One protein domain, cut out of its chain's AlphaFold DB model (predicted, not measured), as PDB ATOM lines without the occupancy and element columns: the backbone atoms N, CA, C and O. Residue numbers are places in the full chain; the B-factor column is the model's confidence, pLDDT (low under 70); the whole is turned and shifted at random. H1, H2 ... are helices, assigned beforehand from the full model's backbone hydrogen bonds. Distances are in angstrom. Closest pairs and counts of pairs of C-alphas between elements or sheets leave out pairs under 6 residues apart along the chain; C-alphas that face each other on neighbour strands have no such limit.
ATOM      1  N   ALA A  73       2.143   7.419 -44.414       76.06
ATOM      2  CA  ALA A  73       2.069   7.986 -45.762       76.06
ATOM      3  C   ALA A  73       2.515   6.965 -46.816       76.06
ATOM      4  O   ALA A  73       1.890   6.829 -47.870       76.06
ATOM      5  N   CYS A  74       3.552   6.186 -46.502       77.62
ATOM      6  CA  CYS A  74       4.014   5.108 -47.373       77.62
ATOM      7  C   CYS A  74       2.949   4.012 -47.503       77.62
ATOM      8  O   CYS A  74       2.597   3.620 -48.616       77.62
ATOM      9  N   VAL A  75       2.354   3.597 -46.379       77.00
ATOM     10  CA  VAL A  75       1.238   2.639 -46.365       77.00
ATOM     11  C   VAL A  75       0.059   3.144 -47.200       77.00
ATOM     12  O   VAL A  75      -0.449   2.394 -48.030       77.00
ATOM     13  N   ALA A  76      -0.343   4.408 -47.045       77.75
ATOM     14  CA  ALA A  76      -1.435   4.988 -47.825       77.75
ATOM     15  C   ALA A  76      -1.152   4.966 -49.338       77.75
ATOM     16  O   ALA A  76      -2.038   4.625 -50.119       77.75
ATOM     17  N   SER A  77       0.086   5.262 -49.755       77.31
ATOM     18  CA  SER A  77       0.476   5.238 -51.172       77.31
ATOM     19  C   SER A  77       0.431   3.833 -51.784       77.31
ATOM     20  O   SER A  77      -0.105   3.652 -52.876       77.31
ATOM     21  N   VAL A  78       0.904   2.819 -51.049       79.38
ATOM     22  CA  VAL A  78       0.857   1.414 -51.486       79.38
ATOM     23  C   VAL A  78      -0.585   0.927 -51.555       79.38
ATOM     24  O   VAL A  78      -0.966   0.260 -52.511       79.38
ATOM     25  N   VAL A  79      -1.414   1.286 -50.572       80.56
ATOM     26  CA  VAL A  79      -2.842   0.951 -50.570       80.56
ATOM     27  C   VAL A  79      -3.568   1.610 -51.742       80.56
ATOM     28  O   VAL A  79      -4.389   0.954 -52.379       80.56
ATOM     29  N   ALA A  80      -3.260   2.869 -52.064       81.12
ATOM     30  CA  ALA A  80      -3.839   3.556 -53.215       81.12
ATOM     31  C   ALA A  80      -3.473   2.856 -54.534       81.12
ATOM     32  O   ALA A  80      -4.342   2.629 -55.376       81.12
ATOM     33  N   GLU A  81      -2.215   2.440 -54.694       81.19
ATOM     34  CA  GLU A  81      -1.783   1.663 -55.858       81.19
ATOM     35  C   GLU A  81      -2.471   0.290 -55.921       81.19
ATOM     36  O   GLU A  81      -2.904  -0.144 -56.991       81.19
ATOM     37  N   LEU A  82      -2.635  -0.373 -54.774       80.94
ATOM     38  CA  LEU A  82      -3.296  -1.671 -54.676       80.94
ATOM     39  C   LEU A  82      -4.790  -1.576 -55.025       80.94
ATOM     40  O   LEU A  82      -5.288  -2.402 -55.787       80.94
ATOM     41  N   LYS A  83      -5.486  -0.538 -54.539       82.19
ATOM     42  CA  LYS A  83      -6.880  -0.228 -54.899       82.19
ATOM     43  C   LYS A  83      -7.031   0.056 -56.396       82.19
ATOM     44  O   LYS A  83      -7.996  -0.400 -57.002       82.19
ATOM     45  N   ALA A  84      -6.077   0.772 -56.995       79.06
ATOM     46  CA  ALA A  84      -6.116   1.127 -58.411       79.06
ATOM     47  C   ALA A  84      -5.848  -0.067 -59.342       79.06
ATOM     48  O   ALA A  84      -6.485  -0.186 -60.388       79.06
ATOM     49  N   ARG A  85      -4.907  -0.950 -58.984       82.00
ATOM     50  CA  ARG A  85      -4.475  -2.060 -59.852       82.00
ATOM     51  C   ARG A  85      -5.205  -3.380 -59.599       82.00
ATOM     52  O   ARG A  85      -5.390  -4.140 -60.543       82.00
ATOM     53  N   TYR A  86      -5.604  -3.656 -58.355       83.19
ATOM     54  CA  TYR A  86      -6.116  -4.967 -57.924       83.19
ATOM     55  C   TYR A  86      -7.363  -4.864 -57.024       83.19
ATOM     56  O   TYR A  86      -7.369  -5.366 -55.894       83.19
ATOM     57  N   PRO A  87      -8.456  -4.224 -57.481       80.06
ATOM     58  CA  PRO A  87      -9.629  -3.987 -56.640       80.06
ATOM     59  C   PRO A  87     -10.357  -5.278 -56.229       80.06
ATOM     60  O   PRO A  87     -10.862  -5.377 -55.109       80.06
ATOM     61  N   LYS A  88     -10.405  -6.294 -57.103       82.06
ATOM     62  CA  LYS A  88     -11.117  -7.558 -56.829       82.06
ATOM     63  C   LYS A  88     -10.373  -8.418 -55.813       82.06
ATOM     64  O   LYS A  88     -10.986  -9.010 -54.924       82.06
ATOM     65  N   GLU A  89      -9.057  -8.486 -55.933       81.00
ATOM     66  CA  GLU A  89      -8.176  -9.205 -55.020       81.00
ATOM     67  C   GLU A  89      -8.177  -8.532 -53.647       81.00
ATOM     68  O   GLU A  89      -8.294  -9.224 -52.635       81.00
ATOM     69  N   LEU A  90      -8.153  -7.194 -53.612       81.94
ATOM     70  CA  LEU A  90      -8.275  -6.424 -52.376       81.94
ATOM     71  C   LEU A  90      -9.604  -6.698 -51.669       81.94
ATOM     72  O   LEU A  90      -9.617  -6.941 -50.465       81.94
ATOM     73  N   GLN A  91     -10.716  -6.733 -52.405       81.06
ATOM     74  CA  GLN A  91     -12.030  -7.036 -51.836       81.06
ATOM     75  C   GLN A  91     -12.085  -8.449 -51.236       81.06
ATOM     76  O   GLN A  91     -12.581  -8.632 -50.124       81.06
ATOM     77  N   ARG A  92     -11.540  -9.451 -51.939       80.00
ATOM     78  CA  ARG A  92     -11.446 -10.835 -51.435       80.00
ATOM     79  C   ARG A  92     -10.572 -10.924 -50.192       80.00
ATOM     80  O   ARG A  92     -10.931 -11.610 -49.236       80.00
ATOM     81  N   TRP A  93      -9.447 -10.216 -50.191       82.38
ATOM     82  CA  TRP A  93      -8.565 -10.145 -49.037       82.38
ATOM     83  C   TRP A  93      -9.261  -9.485 -47.843       82.38
ATOM     84  O   TRP A  93      -9.278 -10.068 -46.763       82.38
ATOM     85  N   CYS A  94      -9.930  -8.347 -48.038       82.50
ATOM     86  CA  CYS A  94     -10.695  -7.670 -46.991       82.50
ATOM     87  C   CYS A  94     -11.804  -8.554 -46.407       82.50
ATOM     88  O   CYS A  94     -11.954  -8.619 -45.187       82.50
ATOM     89  N   ALA A  95     -12.528  -9.300 -47.247       78.00
ATOM     90  CA  ALA A  95     -13.514 -10.271 -46.782       78.00
ATOM     91  C   ALA A  95     -12.866 -11.397 -45.956       78.00
ATOM     92  O   ALA A  95     -13.372 -11.758 -44.896       78.00
ATOM     93  N   SER A  96     -11.722 -11.928 -46.402       75.25
ATOM     94  CA  SER A  96     -10.980 -12.959 -45.663       75.25
ATOM     95  C   SER A  96     -10.502 -12.463 -44.298       75.25
ATOM     96  O   SER A  96     -10.598 -13.192 -43.310       75.25
ATOM     97  N   VAL A  97     -10.032 -11.216 -44.219       76.19
ATOM     98  CA  VAL A  97      -9.613 -10.613 -42.952       76.19
ATOM     99  C   VAL A  97     -10.806 -10.443 -42.011       76.19
ATOM    100  O   VAL A  97     -10.706 -10.852 -40.859       76.19
ATOM    101  N   ALA A  98     -11.949  -9.953 -42.500       74.25
ATOM    102  CA  ALA A  98     -13.165  -9.826 -41.695       74.25
ATOM    103  C   ALA A  98     -13.619 -11.174 -41.102       74.25
ATOM    104  O   ALA A  98     -13.907 -11.258 -39.909       74.25
ATOM    105  N   TRP A  99     -13.601 -12.247 -41.902       70.31
ATOM    106  CA  TRP A  99     -13.916 -13.600 -41.430       70.31
ATOM    107  C   TRP A  99     -12.948 -14.097 -40.356       70.31
ATOM    108  O   TRP A  99     -13.380 -14.667 -39.357       70.31
ATOM    109  N   ARG A 100     -11.640 -13.867 -40.522       69.75
ATOM    110  CA  ARG A 100     -10.631 -14.261 -39.523       69.75
ATOM    111  C   ARG A 100     -10.789 -13.492 -38.217       69.75
ATOM    112  O   ARG A 100     -10.677 -14.090 -37.148       69.75
ATOM    113  N   THR A 101     -11.080 -12.196 -38.297       69.88
ATOM    114  CA  THR A 101     -11.379 -11.372 -37.123       69.88
ATOM    115  C   THR A 101     -12.625 -11.888 -36.408       69.88
ATOM    116  O   THR A 101     -12.565 -12.118 -35.206       69.88
ATOM    117  N   ALA A 102     -13.711 -12.172 -37.132       69.75
ATOM    118  CA  ALA A 102     -14.930 -12.733 -36.550       69.75
ATOM    119  C   ALA A 102     -14.693 -14.103 -35.888       69.75
ATOM    120  O   ALA A 102     -15.131 -14.324 -34.763       69.75
ATOM    121  N   ALA A 103     -13.955 -15.004 -36.543       66.88
ATOM    122  CA  ALA A 103     -13.640 -16.324 -35.999       66.88
ATOM    123  C   ALA A 103     -12.770 -16.247 -34.735       66.88
ATOM    124  O   ALA A 103     -12.999 -16.983 -33.778       66.88
ATOM    125  N   THR A 104     -11.795 -15.336 -34.713       67.12
ATOM    126  CA  THR A 104     -10.931 -15.134 -33.541       67.12
ATOM    127  C   THR A 104     -11.727 -14.529 -32.392       67.12
ATOM    128  O   THR A 104     -11.616 -14.994 -31.266       67.12
ATOM    129  N   ASN A 105     -12.586 -13.555 -32.680       67.81
ATOM    130  CA  ASN A 105     -13.487 -12.972 -31.695       67.81
ATOM    131  C   ASN A 105     -14.398 -14.037 -31.061       67.81
ATOM    132  O   ASN A 105     -14.471 -14.113 -29.841       67.81
ATOM    133  N   MET A 106     -14.987 -14.936 -31.859       65.69
ATOM    134  CA  MET A 106     -15.768 -16.063 -31.328       65.69
ATOM    135  C   MET A 106     -14.928 -17.039 -30.495       65.69
ATOM    136  O   MET A 106     -15.410 -17.560 -29.491       65.69
ATOM    137  N   ALA A 107     -13.675 -17.291 -30.885       65.94
ATOM    138  CA  ALA A 107     -12.766 -18.130 -30.106       65.94
ATOM    139  C   ALA A 107     -12.402 -17.480 -28.759       65.94
ATOM    140  O   ALA A 107     -12.365 -18.162 -27.739       65.94
ATOM    141  N   ILE A 108     -12.176 -16.163 -28.740       63.81
ATOM    142  CA  ILE A 108     -11.873 -15.394 -27.526       63.81
ATOM    143  C   ILE A 108     -13.099 -15.311 -26.610       63.81
ATOM    144  O   ILE A 108     -12.953 -15.501 -25.404       63.81
ATOM    145  N   ASP A 109     -14.294 -15.094 -27.162       62.94
ATOM    146  CA  ASP A 109     -15.554 -15.103 -26.408       62.94
ATOM    147  C   ASP A 109     -15.811 -16.489 -25.788       62.94
ATOM    148  O   ASP A 109     -16.165 -16.597 -24.613       62.94
ATOM    149  N   GLY A 110     -15.545 -17.567 -26.536       60.59
ATOM    150  CA  GLY A 110     -15.637 -18.942 -26.036       60.59
ATOM    151  C   GLY A 110     -14.625 -19.272 -24.932       60.59
ATOM    152  O   GLY A 110     -14.919 -20.081 -24.054       60.59
ATOM    153  N   LEU A 111     -13.450 -18.631 -24.947       60.75
ATOM    154  CA  LEU A 111     -12.403 -18.793 -23.931       60.75
ATOM    155  C   LEU A 111     -12.618 -17.904 -22.697       60.75
ATOM    156  O   LEU A 111     -12.214 -18.283 -21.601       60.75
ATOM    157  N   SER A 112     -13.247 -16.738 -22.853       57.81
ATOM    158  CA  SER A 112     -13.388 -15.753 -21.769       57.81
ATOM    159  C   SER A 112     -14.581 -16.015 -20.849       57.81
ATOM    160  O   SER A 112     -14.723 -15.321 -19.843       57.81
ATOM    161  N   GLY A 113     -15.466 -16.968 -21.180       52.34
ATOM    162  CA  GLY A 113     -16.652 -17.319 -20.374       52.34
ATOM    163  C   GLY A 113     -17.623 -16.154 -20.122       52.34
ATOM    164  O   GLY A 113     -18.592 -16.285 -19.380       52.34
ATOM    165  N   SER A 114     -17.352 -15.012 -20.742       53.12
ATOM    166  CA  SER A 114     -18.088 -13.767 -20.654       53.12
ATOM    167  C   SER A 114     -18.892 -13.710 -21.939       53.12
ATOM    168  O   SER A 114     -18.310 -13.819 -23.014       53.12
ATOM    169  N   GLY A 115     -20.220 -13.664 -21.834       50.81
ATOM    170  CA  GLY A 115     -21.122 -13.727 -22.985       50.81
ATOM    171  C   GLY A 115     -20.771 -12.737 -24.111       50.81
ATOM    172  O   GLY A 115     -19.977 -11.817 -23.905       50.81
ATOM    173  N   GLY A 123      -8.265  -7.562 -27.228       41.72
ATOM    174  CA  GLY A 123      -8.389  -8.917 -27.810       41.72
ATOM    175  C   GLY A 123      -8.223  -8.934 -29.337       41.72
ATOM    176  O   GLY A 123      -8.321  -9.972 -29.988       41.72
ATOM    177  N   LEU A 124      -7.987  -7.755 -29.911       43.94
ATOM    178  CA  LEU A 124      -7.856  -7.519 -31.332       43.94
ATOM    179  C   LEU A 124      -6.671  -8.303 -31.893       43.94
ATOM    180  O   LEU A 124      -5.511  -8.015 -31.597       43.94
ATOM    181  N   PHE A 125      -6.959  -9.176 -32.863       45.75
ATOM    182  CA  PHE A 125      -6.080  -9.270 -34.022       45.75
ATOM    183  C   PHE A 125      -5.691  -7.834 -34.372       45.75
ATOM    184  O   PHE A 125      -6.564  -7.025 -34.702       45.75
ATOM    185  N   TYR A 126      -4.408  -7.502 -34.225       46.94
ATOM    186  CA  TYR A 126      -3.846  -6.232 -34.646       46.94
ATOM    187  C   TYR A 126      -3.960  -6.236 -36.165       46.94
ATOM    188  O   TYR A 126      -2.998  -6.564 -36.852       46.94
ATOM    189  N   ALA A 127      -5.168  -6.004 -36.695       53.22
ATOM    190  CA  ALA A 127      -5.395  -5.796 -38.106       53.22
ATOM    191  C   ALA A 127      -4.399  -4.694 -38.444       53.22
ATOM    192  O   ALA A 127      -4.539  -3.593 -37.887       53.22
ATOM    193  N   PRO A 128      -3.332  -5.011 -39.207       60.50
ATOM    194  CA  PRO A 128      -2.265  -4.062 -39.449       60.50
ATOM    195  C   PRO A 128      -2.904  -2.748 -39.876       60.50
ATOM    196  O   PRO A 128      -3.940  -2.776 -40.541       60.50
ATOM    197  N   GLN A 129      -2.339  -1.596 -39.516       63.78
ATOM    198  CA  GLN A 129      -2.910  -0.302 -39.934       63.78
ATOM    199  C   GLN A 129      -3.218  -0.285 -41.447       63.78
ATOM    200  O   GLN A 129      -4.229   0.256 -41.883       63.78
ATOM    201  N   VAL A 130      -2.411  -1.022 -42.219       67.06
ATOM    202  CA  VAL A 130      -2.629  -1.373 -43.627       67.06
ATOM    203  C   VAL A 130      -4.036  -1.914 -43.911       67.06
ATOM    204  O   VAL A 130      -4.680  -1.428 -44.826       67.06
ATOM    205  N   THR A 131      -4.551  -2.878 -43.147       71.12
ATOM    206  CA  THR A 131      -5.906  -3.431 -43.296       71.12
ATOM    207  C   THR A 131      -6.982  -2.397 -43.005       71.12
ATOM    208  O   THR A 131      -7.947  -2.311 -43.761       71.12
ATOM    209  N   LYS A 132      -6.823  -1.592 -41.946       71.06
ATOM    210  CA  LYS A 132      -7.800  -0.543 -41.613       71.06
ATOM    211  C   LYS A 132      -7.921   0.467 -42.753       71.06
ATOM    212  O   LYS A 132      -9.028   0.824 -43.128       71.06
ATOM    213  N   VAL A 133      -6.795   0.870 -43.341       73.56
ATOM    214  CA  VAL A 133      -6.760   1.831 -44.456       73.56
ATOM    215  C   VAL A 133      -7.187   1.184 -45.783       73.56
ATOM    216  O   VAL A 133      -7.915   1.794 -46.561       73.56
ATOM    217  N   ALA A 134      -6.782  -0.059 -46.046       75.31
ATOM    218  CA  ALA A 134      -7.084  -0.770 -47.289       75.31
ATOM    219  C   ALA A 134      -8.547  -1.197 -47.413       75.31
ATOM    220  O   ALA A 134      -9.105  -1.127 -48.505       75.31
ATOM    221  N   CYS A 135      -9.160  -1.617 -46.306       79.06
ATOM    222  CA  CYS A 135     -10.543  -2.085 -46.276       79.06
ATOM    223  C   CYS A 135     -11.548  -0.992 -45.899       79.06
ATOM    224  O   CYS A 135     -12.751  -1.251 -45.915       79.06
ATOM    225  N   ALA A 136     -11.085   0.222 -45.576       77.50
ATOM    226  CA  ALA A 136     -11.968   1.366 -45.417       77.50
ATOM    227  C   ALA A 136     -12.652   1.700 -46.749       77.50
ATOM    228  O   ALA A 136     -12.003   1.776 -47.802       77.50
ATOM    229  N   SER A 137     -13.965   1.935 -46.678       69.81
ATOM    230  CA  SER A 137     -14.722   2.525 -47.777       69.81
ATOM    231  C   SER A 137     -14.099   3.869 -48.141       69.81
ATOM    232  O   SER A 137     -13.821   4.675 -47.251       69.81
TER     233      SER A 137
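What this domain is: This is residues 73 to 115 and 123 to 137 of the 142 residues of an uncharacterized protein of Phenylobacterium sp (UniProt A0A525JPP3). A long helix, H2, makes the length of the model, and a shorter helix, H1, meets it near one end to form an L; the small helix H3 sits inside the corner and packs on both. The far end of H2 sticks out with residues 110 to 112, and the cut separates it from residues 123 to 128, which lead to H3. The printed part has 58 residues with three named helices, in the order H1, H2, H3, and no named strand; its class is all helix. It is loose, with a radius of gyration of the C-alphas of 14.0 A, and elongated, spanning 43 by 23 by 13 A.

Where its parts are: H2, residues 87 to 112, is the longest helix, 37.0 A from C-alpha 87 at (-9.629, -3.987, -56.640) to C-alpha 112 at (-13.388, -15.753, -21.769). H1, residues 73 to 85, measures 18.5 A and begins with C-alpha 73 at (2.069, 7.986, -45.762). H3, residues 129 to 135, measures 10.1 A and ends with C-alpha 135 at (-10.543, -2.085, -46.276).

How they stand to each other: H2 touches H3 with residues 90 to 94 alone; the closest C-alphas, those of Cys 94 and Cys 135, are 5.6 A apart. The two helices run opposite ways at a steep tilt of 61 degrees. H3 also touches H1, where the closest C-alphas, those of Val 79 and Ala 134, are 5.6 A apart. These two run the same way at a shallow tilt of 26 degrees. H1 and H2 are close but not clearly touching, with the closest C-alphas, those of Lys 83 and Leu 90, 6.8 A apart. They run opposite ways at a steep tilt of 60 degrees. In H1, H2 and H3 every O i to N i+4 pair is within hydrogen-bond range.

The domain as a whole: The C-alphas farthest apart, those of Arg 85 and Gly 113, are 44.0 A apart. The link from H1 to H2 is tight. The link from H2 to H3 runs across the cut, where residues 116 to 122 are not printed and C-alphas 115 and 123 are 14.4 A apart. Residues 84 to 89, of which 87 to 89 belong to H2, and residues 110 to 115, of which 110 to 112 belong to H2, stand free. The mean pLDDT of the printed part is 70.4; residues 100 to 115, 123 to 130 and 137 are under 70.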